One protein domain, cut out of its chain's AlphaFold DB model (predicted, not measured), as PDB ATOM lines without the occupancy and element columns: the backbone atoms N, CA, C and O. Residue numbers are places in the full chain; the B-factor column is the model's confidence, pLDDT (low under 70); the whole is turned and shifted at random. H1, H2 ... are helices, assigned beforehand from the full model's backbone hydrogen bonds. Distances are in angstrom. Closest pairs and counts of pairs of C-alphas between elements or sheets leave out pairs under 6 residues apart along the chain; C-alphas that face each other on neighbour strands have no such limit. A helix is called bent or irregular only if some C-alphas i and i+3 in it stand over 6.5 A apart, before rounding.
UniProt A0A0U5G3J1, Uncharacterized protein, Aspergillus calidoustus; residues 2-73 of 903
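What this domain is: This is residues 2 to 73 of the 903 residues of an uncharacterized protein of Aspergillus calidoustus (UniProt A0A0U5G3J1). Three helices, H1, H2 and H3, pack together at crossed angles, their centres at the corners of a triangle, and make a small core. H4 follows at one end, where residues 46 to 53 stick out, and a long link without a named element, residues 52 to 69, then leads back past the core to the short H5 at the other end. The printed part has 72 residues with five named helices, H1 to H5 in order along the chain, and no named strand; the class is all helix. The whole is compact, with a radius of gyration of the C-alphas of 12.2 A and spans of 35 by 29 by 18 A.

How they stand to each other: H1, residues 2 to 16, is the longest helix. With residues 10 to 14 alone it touches H2, residues 21 to 29; their closest C-alphas, those of Thr 14 and Pro 21, are 6.0 A apart. These two form a helical hairpin, running opposite ways at a tilt of 38 degrees, only just steep. H1 also touches H3, residues 34 to 41, and here the closest C-alphas are those of Ala 9 and Pro 39, 5.1 A apart. H1 and H3 run the same way at a tilt of 37 degrees, only just steep. H2 and H3 touch, with the C-alphas of Gly 28 and Leu 38 closest at 4.9 A, and run opposite ways at a steep tilt of 60 degrees. H4, residues 45 to 51, touches no helix, but is only just apart from H1, with the closest C-alphas 8.4 A apart. H5, residues 70 to 73, touches no helix. Every O i to N i+4 pair is within hydrogen-bond range in H1, H2 and H4, against 2 of 4 in H3; H5 is too short for such a pair.

Where its parts are: H1 begins at C-alpha 2, at (-36.862, 49.193, -35.873), and measures 20.4 A from first to last C-alpha. H2 measures 11.8 A, H3 9.5 A, H4 10.0 A and H5 5.4 A. H3 is irregular, but only just: C-alphas 36 and 39 are 6.6 A apart. H4 begins at C-alpha 45, at (-28.726, 31.885, -42.157), and H5 ends at C-alpha 73, at (-37.883, 46.462, -67.809).

The domain as a whole: The two C-alphas farthest apart, those of Asn 50 and Met 73, are 36.2 A apart. The printed part has no cut. The links H1 to H2, H2 to H3 and H3 to H4 are tight; the link H4 to H5, 18 residues, is long. Mean pLDDT of the printed part is 82.8, and it is under 70 at residue 2, residues 49 to 53 and residues 72 to 73.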
ATOM      1  N   GLN A   2     -36.103  49.883 -34.816       60.50
ATOM      2  CA  GLN A   2     -36.862  49.193 -35.873       60.50
ATOM      3  C   GLN A   2     -36.286  49.408 -37.285       60.50
ATOM      4  O   GLN A   2     -36.035  48.431 -37.983       60.50
ATOM      5  N   ALA A   3     -35.919  50.648 -37.643       70.31
ATOM      6  CA  ALA A   3     -35.194  50.951 -38.887       70.31
ATOM      7  C   ALA A   3     -33.895  50.132 -39.039       70.31
ATOM      8  O   ALA A   3     -33.573  49.651 -40.116       70.31
ATOM      9  N   THR A   4     -33.194  49.892 -37.927       79.88
ATOM     10  CA  THR A   4     -31.958  49.099 -37.874       79.88
ATOM     11  C   THR A   4     -32.198  47.613 -38.171       79.88
ATOM     12  O   THR A   4     -31.348  46.962 -38.765       79.88
ATOM     13  N   LYS A   5     -33.357  47.065 -37.774       85.31
ATOM     14  CA  LYS A   5     -33.740  45.672 -38.068       85.31
ATOM     15  C   LYS A   5     -34.151  45.482 -39.526       85.31
ATOM     16  O   LYS A   5     -33.803  44.465 -40.115       85.31
ATOM     17  N   ILE A   6     -34.879  46.449 -40.084       87.31
ATOM     18  CA  ILE A   6     -35.293  46.452 -41.494       87.31
ATOM     19  C   ILE A   6     -34.063  46.462 -42.395       87.31
ATOM     20  O   ILE A   6     -33.906  45.586 -43.237       87.31
ATOM     21  N   ASP A   7     -33.157  47.402 -42.153       86.06
ATOM     22  CA  ASP A   7     -31.928  47.538 -42.921       86.06
ATOM     23  C   ASP A   7     -31.035  46.282 -42.825       86.06
ATOM     24  O   ASP A   7     -30.551  45.784 -43.840       86.06
ATOM     25  N   ALA A   8     -30.916  45.673 -41.639       88.00
ATOM     26  CA  ALA A   8     -30.208  44.401 -41.479       88.00
ATOM     27  C   ALA A   8     -30.865  43.235 -42.246       88.00
ATOM     28  O   ALA A   8     -30.167  42.363 -42.763       88.00
ATOM     29  N   ALA A   9     -32.197  43.188 -42.319       89.38
ATOM     30  CA  ALA A   9     -32.911  42.157 -43.070       89.38
ATOM     31  C   ALA A   9     -32.787  42.347 -44.588       89.38
ATOM     32  O   ALA A   9     -32.616  41.363 -45.304       89.38
ATOM     33  N   LEU A  10     -32.818  43.596 -45.064       89.62
ATOM     34  CA  LEU A  10     -32.600  43.927 -46.473       89.62
ATOM     35  C   LEU A  10     -31.177  43.574 -46.903       89.62
ATOM     36  O   LEU A  10     -31.025  42.852 -47.884       89.62
ATOM     37  N   ARG A  11     -30.159  43.967 -46.123       89.19
ATOM     38  CA  ARG A  11     -28.763  43.575 -46.374       89.19
ATOM     39  C   ARG A  11     -28.580  42.064 -46.384       89.19
ATOM     40  O   ARG A  11     -27.954  41.532 -47.290       89.19
ATOM     41  N   ARG A  12     -29.198  41.342 -45.445       90.94
ATOM     42  CA  ARG A  12     -29.195  39.870 -45.455       90.94
ATOM     43  C   ARG A  12     -29.814  39.310 -46.742       90.94
ATOM     44  O   ARG A  12     -29.249  38.408 -47.355       90.94
ATOM     45  N   ALA A  13     -30.956  39.839 -47.174       89.81
ATOM     46  CA  ALA A  13     -31.615  39.382 -48.392       89.81
ATOM     47  C   ALA A  13     -30.767  39.627 -49.654       89.81
ATOM     48  O   ALA A  13     -30.671  38.741 -50.503       89.81
ATOM     49  N   THR A  14     -30.139  40.797 -49.779       88.69
ATOM     50  CA  THR A  14     -29.390  41.188 -50.982       88.69
ATOM     51  C   THR A  14     -27.954  40.671 -50.981       88.69
ATOM     52  O   THR A  14     -27.521  40.080 -51.964       88.69
ATOM     53  N   GLU A  15     -27.214  40.835 -49.884       87.94
ATOM     54  CA  GLU A  15     -25.784  40.515 -49.801       87.94
ATOM     55  C   GLU A  15     -25.540  39.026 -49.511       87.94
ATOM     56  O   GLU A  15     -24.709  38.395 -50.167       87.94
ATOM     57  N   GLU A  16     -26.270  38.426 -48.560       88.06
ATOM     58  CA  GLU A  16     -26.079  37.005 -48.219       88.06
ATOM     59  C   GLU A  16     -26.795  36.089 -49.223       88.06
ATOM     60  O   GLU A  16     -26.209  35.126 -49.740       88.06
ATOM     61  N   PHE A  17     -28.069  36.382 -49.508       88.38
ATOM     62  CA  PHE A  17     -28.917  35.523 -50.337       88.38
ATOM     63  C   PHE A  17     -28.979  35.914 -51.813       88.38
ATOM     64  O   PHE A  17     -29.494  35.123 -52.601       88.38
ATOM     65  N   GLY A  18     -28.443  37.071 -52.217       89.94
ATOM     66  CA  GLY A  18     -28.463  37.498 -53.619       89.94
ATOM     67  C   GLY A  18     -29.879  37.671 -54.172       89.94
ATOM     68  O   GLY A  18     -30.120  37.349 -55.333       89.94
ATOM     69  N   LEU A  19     -30.839  38.077 -53.336       91.81
ATOM     70  CA  LEU A  19     -32.201  38.375 -53.771       91.81
ATOM     71  C   LEU A  19     -32.283  39.798 -54.323       91.81
ATOM     72  O   LEU A  19     -31.569  40.703 -53.900       91.81
ATOM     73  N   CYS A  20     -33.220  40.000 -55.245       91.19
ATOM     74  CA  CYS A  20     -33.466  41.310 -55.840       91.19
ATOM     75  C   CYS A  20     -34.024  42.277 -54.772       91.19
ATOM     76  O   CYS A  20     -35.086  41.978 -54.209       91.19
ATOM     77  N   PRO A  21     -33.379  43.435 -54.529       90.19
ATOM     78  CA  PRO A  21     -33.824  44.404 -53.526       90.19
ATOM     79  C   PRO A  21     -35.247  44.903 -53.780       90.19
ATOM     80  O   PRO A  21     -36.055  44.918 -52.851       90.19
ATOM     81  N   ASN A  22     -35.589  45.228 -55.033       89.31
ATOM     82  CA  ASN A  22     -36.935  45.665 -55.410       89.31
ATOM     83  C   ASN A  22     -37.999  44.623 -55.047       89.31
ATOM     84  O   ASN A  22     -39.012  44.978 -54.461       89.31
ATOM     85  N   ARG A  23     -37.769  43.334 -55.335       89.25
ATOM     86  CA  ARG A  23     -38.742  42.267 -55.031       89.25
ATOM     87  C   ARG A  23     -38.969  42.127 -53.532       89.25
ATOM     88  O   ARG A  23     -40.111  42.095 -53.083       89.25
ATOM     89  N   VAL A  24     -37.881  42.070 -52.763       89.94
ATOM     90  CA  VAL A  24     -37.936  41.952 -51.300       89.94
ATOM     91  C   VAL A  24     -38.700  43.131 -50.700       89.94
ATOM     92  O   VAL A  24     -39.617  42.933 -49.899       89.94
ATOM     93  N   TRP A  25     -38.361  44.346 -51.133       88.50
ATOM     94  CA  TRP A  25     -39.021  45.568 -50.690       88.50
ATOM     95  C   TRP A  25     -40.499  45.597 -51.086       88.50
ATOM     96  O   TRP A  25     -41.356  45.798 -50.230       88.50
ATOM     97  N   ALA A  26     -40.812  45.318 -52.351       86.38
ATOM     98  CA  ALA A  26     -42.167  45.355 -52.884       86.38
ATOM     99  C   ALA A  26     -43.096  44.344 -52.199       86.38
ATOM    100  O   ALA A  26     -44.261  44.645 -51.964       86.38
ATOM    101  N   ILE A  27     -42.617  43.151 -51.844       87.69
ATOM    102  CA  ILE A  27     -43.439  42.178 -51.112       87.69
ATOM    103  C   ILE A  27     -43.629  42.634 -49.670       87.69
ATOM    104  O   ILE A  27     -44.759  42.691 -49.187       87.69
ATOM    105  N   GLY A  28     -42.534  42.972 -48.985       85.12
ATOM    106  CA  GLY A  28     -42.589  43.318 -47.572       85.12
ATOM    107  C   GLY A  28     -43.410  44.573 -47.309       85.12
ATOM    108  O   GLY A  28     -44.285  44.534 -46.454       85.12
ATOM    109  N   HIS A  29     -43.193  45.646 -48.076       80.62
ATOM    110  CA  HIS A  29     -43.872  46.936 -47.905       80.62
ATOM    111  C   HIS A  29     -45.395  46.864 -48.120       80.62
ATOM    112  O   HIS A  29     -46.130  47.699 -47.601       80.62
ATOM    113  N   ASN A  30     -45.880  45.849 -48.843       79.94
ATOM    114  CA  ASN A  30     -47.310  45.631 -49.074       79.94
ATOM    115  C   ASN A  30     -47.994  44.760 -48.005       79.94
ATOM    116  O   ASN A  30     -49.214  44.587 -48.055       79.94
ATOM    117  N   LEU A  31     -47.250  44.222 -47.032       81.56
ATOM    118  CA  LEU A  31     -47.835  43.553 -45.869       81.56
ATOM    119  C   LEU A  31     -48.432  44.574 -44.893       81.56
ATOM    120  O   LEU A  31     -47.929  45.690 -44.744       81.56
ATOM    121  N   SER A  32     -49.474  44.181 -44.155       76.88
ATOM    122  CA  SER A  32     -49.932  45.011 -43.035       76.88
ATOM    123  C   SER A  32     -48.831  45.088 -41.975       76.88
ATOM    124  O   SER A  32     -48.173  44.085 -41.702       76.88
ATOM    125  N   ASP A  33     -48.627  46.260 -41.372       82.19
ATOM    126  CA  ASP A  33     -47.598  46.465 -40.341       82.19
ATOM    127  C   ASP A  33     -46.189  46.051 -40.809       82.19
ATOM    128  O   ASP A  33     -45.390  45.506 -40.041       82.19
ATOM    129  N   TRP A  34     -45.885  46.294 -42.092       84.31
ATOM    130  CA  TRP A  34     -44.670  45.834 -42.770       84.31
ATOM    131  C   TRP A  34     -43.370  46.144 -42.019       84.31
ATOM    132  O   TRP A  34     -42.444  45.339 -42.043       84.31
ATOM    133  N   GLU A  35     -43.306  47.268 -41.298       84.94
ATOM    134  CA  GLU A  35     -42.140  47.667 -40.499       84.94
ATOM    135  C   GLU A  35     -41.786  46.642 -39.411       84.94
ATOM    136  O   GLU A  35     -40.653  46.598 -38.927       84.94
ATOM    137  N   THR A  36     -42.764  45.843 -38.977       86.75
ATOM    138  CA  THR A  36     -42.578  44.741 -38.025       86.75
ATOM    139  C   THR A  36     -42.380  43.401 -38.727       86.75
ATOM    140  O   THR A  36     -41.575  42.600 -38.262       86.75
ATOM    141  N   LYS A  37     -43.068  43.169 -39.853       90.75
ATOM    142  CA  LYS A  37     -43.089  41.868 -40.540       90.75
ATOM    143  C   LYS A  37     -41.921  41.643 -41.496       90.75
ATOM    144  O   LYS A  37     -41.423  40.525 -41.579       90.75
ATOM    145  N   LEU A  38     -41.462  42.674 -42.208       90.44
ATOM    146  CA  LEU A  38     -40.387  42.560 -43.205       90.44
ATOM    147  C   LEU A  38     -39.098  41.938 -42.623       90.44
ATOM    148  O   LEU A  38     -38.544  41.053 -43.275       90.44
ATOM    149  N   PRO A  39     -38.625  42.313 -41.412       91.38
ATOM    150  CA  PRO A  39     -37.433  41.694 -40.834       91.38
ATOM    151  C   PRO A  39     -37.533  40.179 -40.622       91.38
ATOM    152  O   PRO A  39     -36.524  39.483 -40.752       91.38
ATOM    153  N   ASP A  40     -38.736  39.697 -40.313       91.06
ATOM    154  CA  ASP A  40     -39.046  38.300 -39.999       91.06
ATOM    155  C   ASP A  40     -39.487  37.499 -41.241       91.06
ATOM    156  O   ASP A  40     -39.489  36.269 -41.214       91.06
ATOM    157  N   LEU A  41     -39.840  38.184 -42.336       91.00
ATOM    158  CA  LEU A  41     -40.128  37.576 -43.638       91.00
ATOM    159  C   LEU A  41     -38.868  36.959 -44.265       91.00
ATOM    160  O   LEU A  41     -38.958  35.986 -45.008       91.00
ATOM    161  N   ILE A  42     -37.696  37.533 -43.981       90.44
ATOM    162  CA  ILE A  42     -36.416  37.050 -44.501       90.44
ATOM    163  C   ILE A  42     -35.775  36.123 -43.466       90.44
ATOM    164  O   ILE A  42     -35.324  36.616 -42.423       90.44
ATOM    165  N   PRO A  43     -35.663  34.809 -43.734       86.62
ATOM    166  CA  PRO A  43     -35.109  33.870 -42.769       86.62
ATOM    167  C   PRO A  43     -33.641  34.187 -42.465       86.62
ATOM    168  O   PRO A  43     -32.921  34.811 -43.247       86.62
ATOM    169  N   THR A  44     -33.175  33.765 -41.298       85.06
ATOM    170  CA  THR A  44     -31.763  33.862 -40.918       85.06
ATOM    171  C   THR A  44     -30.956  32.708 -41.511       85.06
ATOM    172  O   THR A  44     -31.467  31.608 -41.735       85.06
ATOM    173  N   SER A  45     -29.654  32.923 -41.695       74.44
ATOM    174  CA  SER A  45     -28.726  31.885 -42.157       74.44
ATOM    175  C   SER A  45     -28.727  30.626 -41.264       74.44
ATOM    176  O   SER A  45     -28.468  29.525 -41.744       74.44
ATOM    177  N   GLU A  46     -29.066  30.745 -39.977       73.75
ATOM    178  CA  GLU A  46     -29.222  29.604 -39.065       73.75
ATOM    179  C   GLU A  46     -30.515  28.813 -39.308       73.75
ATOM    180  O   GLU A  46     -30.468  27.587 -39.411       73.75
ATOM    181  N   GLN A  47     -31.646  29.502 -39.491       74.69
ATOM    182  CA  GLN A  47     -32.921  28.874 -39.862       74.69
ATOM    183  C   GLN A  47     -32.800  28.125 -41.197       74.69
ATOM    184  O   GLN A  47     -33.221  26.972 -41.300       74.69
ATOM    185  N   MET A  48     -32.116  28.715 -42.183       72.50
ATOM    186  CA  MET A  48     -31.890  28.065 -43.476       72.50
ATOM    187  C   MET A  48     -30.986  26.830 -43.363       72.50
ATOM    188  O   MET A  48     -31.295  25.802 -43.967       72.50
ATOM    189  N   ARG A  49     -29.919  26.869 -42.545       67.50
ATOM    190  CA  ARG A  49     -29.073  25.687 -42.275       67.50
ATOM    191  C   ARG A  49     -29.879  24.516 -41.708       67.50
ATOM    192  O   ARG A  49     -29.626  23.374 -42.084       67.50
ATOM    193  N   ASN A  50     -30.858  24.802 -40.854       64.31
ATOM    194  CA  ASN A  50     -31.716  23.782 -40.255       64.31
ATOM    195  C   ASN A  50     -32.744  23.211 -41.250       64.31
ATOM    196  O   ASN A  50     -33.090  22.036 -41.151       64.31
ATOM    197  N   SER A  51     -33.172  23.995 -42.248       63.69
ATOM    198  CA  SER A  51     -34.175  23.590 -43.247       63.69
ATOM    199  C   SER A  51     -33.673  22.614 -44.324       63.69
ATOM    200  O   SER A  51     -34.477  22.066 -45.055       63.69
ATOM    201  N   ARG A  52     -32.360  22.370 -44.476       65.00
ATOM    202  CA  ARG A  52     -31.739  21.684 -45.645       65.00
ATOM    203  C   ARG A  52     -31.927  22.387 -47.004       65.00
ATOM    204  O   ARG A  52     -31.247  22.001 -47.954       65.00
ATOM    205  N   ALA A  53     -32.775  23.410 -47.113       66.94
ATOM    206  CA  ALA A  53     -32.991  24.177 -48.335       66.94
ATOM    207  C   ALA A  53     -31.946  25.293 -48.510       66.94
ATOM    208  O   ALA A  53     -31.447  25.871 -47.543       66.94
ATOM    209  N   ARG A  54     -31.620  25.624 -49.763       78.12
ATOM    210  CA  ARG A  54     -30.779  26.778 -50.120       78.12
ATOM    211  C   ARG A  54     -31.616  27.787 -50.891       78.12
ATOM    212  O   ARG A  54     -32.279  27.398 -51.849       78.12
ATOM    213  N   ILE A  55     -31.546  29.062 -50.502       83.69
ATOM    214  CA  ILE A  55     -32.148  30.145 -51.287       83.69
ATOM    215  C   ILE A  55     -31.420  30.231 -52.626       83.69
ATOM    216  O   ILE A  55     -30.188  30.268 -52.674       83.69
ATOM    217  N   ILE A  56     -32.194  30.238 -53.708       86.12
ATOM    218  CA  ILE A  56     -31.676  30.433 -55.058       86.12
ATOM    219  C   ILE A  56     -31.547  31.930 -55.309       86.12
ATOM    220  O   ILE A  56     -32.511  32.682 -55.155       86.12
ATOM    221  N   ARG A  57     -30.340  32.350 -55.690       88.94
ATOM    222  CA  ARG A  57     -30.012  33.742 -56.005       88.94
ATOM    223  C   ARG A  57     -30.776  34.207 -57.244       88.94
ATOM    224  O   ARG A  57     -31.079  33.403 -58.124       88.94
ATOM    225  N   HIS A  58     -31.057  35.500 -57.324       89.69
ATOM    226  CA  HIS A  58     -31.543  36.129 -58.546       89.69
ATOM    227  C   HIS A  58     -30.340  36.555 -59.399       89.69
ATOM    228  O   HIS A  58     -29.694  37.554 -59.103       89.69
ATOM    229  N   GLU A  59     -30.015  35.773 -60.428       84.12
ATOM    230  CA  GLU A  59     -28.923  36.085 -61.364       84.12
ATOM    231  C   GLU A  59     -29.264  37.325 -62.211       84.12
ATOM    232  O   GLU A  59     -30.399  37.453 -62.667       84.12
ATOM    233  N   GLY A  60     -28.303  38.233 -62.432       81.56
ATOM    234  CA  GLY A  60     -28.518  39.423 -63.268       81.56
ATOM    235  C   GLY A  60     -29.311  40.545 -62.585       81.56
ATOM    236  O   GLY A  60     -29.931  41.363 -63.265       81.56
ATOM    237  N   HIS A  61     -29.358  40.550 -61.249       85.75
ATOM    238  CA  HIS A  61     -30.042  41.559 -60.432       85.75
ATOM    239  C   HIS A  61     -29.074  42.405 -59.582       85.75
ATOM    240  O   HIS A  61     -29.500  43.037 -58.614       85.75
ATOM    241  N   GLU A  62     -27.787  42.429 -59.928       81.19
ATOM    242  CA  GLU A  62     -26.720  43.085 -59.160       81.19
ATOM    243  C   GLU A  62     -26.871  44.616 -59.103       81.19
ATOM    244  O   GLU A  62     -26.453  45.230 -58.124       81.19
ATOM    245  N   TYR A  63     -27.502  45.218 -60.116       83.19
ATOM    246  CA  TYR A  63     -27.714  46.669 -60.234       83.19
ATOM    247  C   TYR A  63     -29.137  47.121 -59.869       83.19
ATOM    248  O   TYR A  63     -29.458  48.306 -59.922       83.19
ATOM    249  N   CYS A  64     -30.012  46.192 -59.466       87.06
ATOM    250  CA  CYS A  64     -31.358  46.548 -59.022       87.06
ATOM    251  C   CYS A  64     -31.311  47.400 -57.740       87.06
ATOM    252  O   CYS A  64     -30.495  47.162 -56.850       87.06
ATOM    253  N   THR A  65     -32.254  48.329 -57.596       86.38
ATOM    254  CA  THR A  65     -32.447  49.147 -56.385       86.38
ATOM    255  C   THR A  65     -33.756  48.767 -55.686       86.38
ATOM    256  O   THR A  65     -34.435  47.825 -56.096       86.38
ATOM    257  N   PHE A  66     -34.137  49.448 -54.601       82.81
ATOM    258  CA  PHE A  66     -35.449  49.224 -53.974       82.81
ATOM    259  C   PHE A  66     -36.605  49.724 -54.847       82.81
ATOM    260  O   PHE A  66     -37.684  49.132 -54.822       82.81
ATOM    261  N   ASP A  67     -36.360  50.741 -55.671       74.88
ATOM    262  CA  ASP A  67     -37.371  51.376 -56.516       74.88
ATOM    263  C   ASP A  67     -37.425  50.784 -57.932       74.88
ATOM    264  O   ASP A  67     -38.466  50.855 -58.584       74.88
ATOM    265  N   LEU A  68     -36.340  50.149 -58.398       78.56
ATOM    266  CA  LEU A  68     -36.225  49.637 -59.765       78.56
ATOM    267  C   LEU A  68     -35.657  48.214 -59.827       78.56
ATOM    268  O   LEU A  68     -34.607  47.908 -59.261       78.56
ATOM    269  N   CYS A  69     -36.327  47.353 -60.595       82.75
ATOM    270  CA  CYS A  69     -35.818  46.051 -61.011       82.75
ATOM    271  C   CYS A  69     -35.451  46.104 -62.504       82.75
ATOM    272  O   CYS A  69     -36.336  46.144 -63.346       82.75
ATOM    273  N   GLU A  70     -34.175  46.045 -62.879       78.38
ATOM    274  CA  GLU A  70     -33.782  46.118 -64.303       78.38
ATOM    275  C   GLU A  70     -34.370  44.971 -65.133       78.38
ATOM    276  O   GLU A  70     -34.920  45.177 -66.213       78.38
ATOM    277  N   GLN A  71     -34.388  43.764 -64.566       76.75
ATOM    278  CA  GLN A  71     -35.013  42.599 -65.194       76.75
ATOM    279  C   GLN A  71     -36.532  42.762 -65.380       76.75
ATOM    280  O   GLN A  71     -37.124  42.009 -66.140       76.75
ATOM    281  N   SER A  72     -37.203  43.711 -64.708       69.56
ATOM    282  CA  SER A  72     -38.631  43.972 -64.959       69.56
ATOM    283  C   SER A  72     -38.873  44.863 -66.175       69.56
ATOM    284  O   SER A  72     -40.003  44.905 -66.654       69.56
ATOM    285  N   MET A  73     -37.837  45.555 -66.658       65.06
ATOM    286  CA  MET A  73     -37.883  46.462 -67.809       65.06
ATOM    287  C   MET A  73     -37.527  45.763 -69.127       65.06
ATOM    288  O   MET A  73     -37.762  46.316 -70.199       65.06
TER     289      MET A  73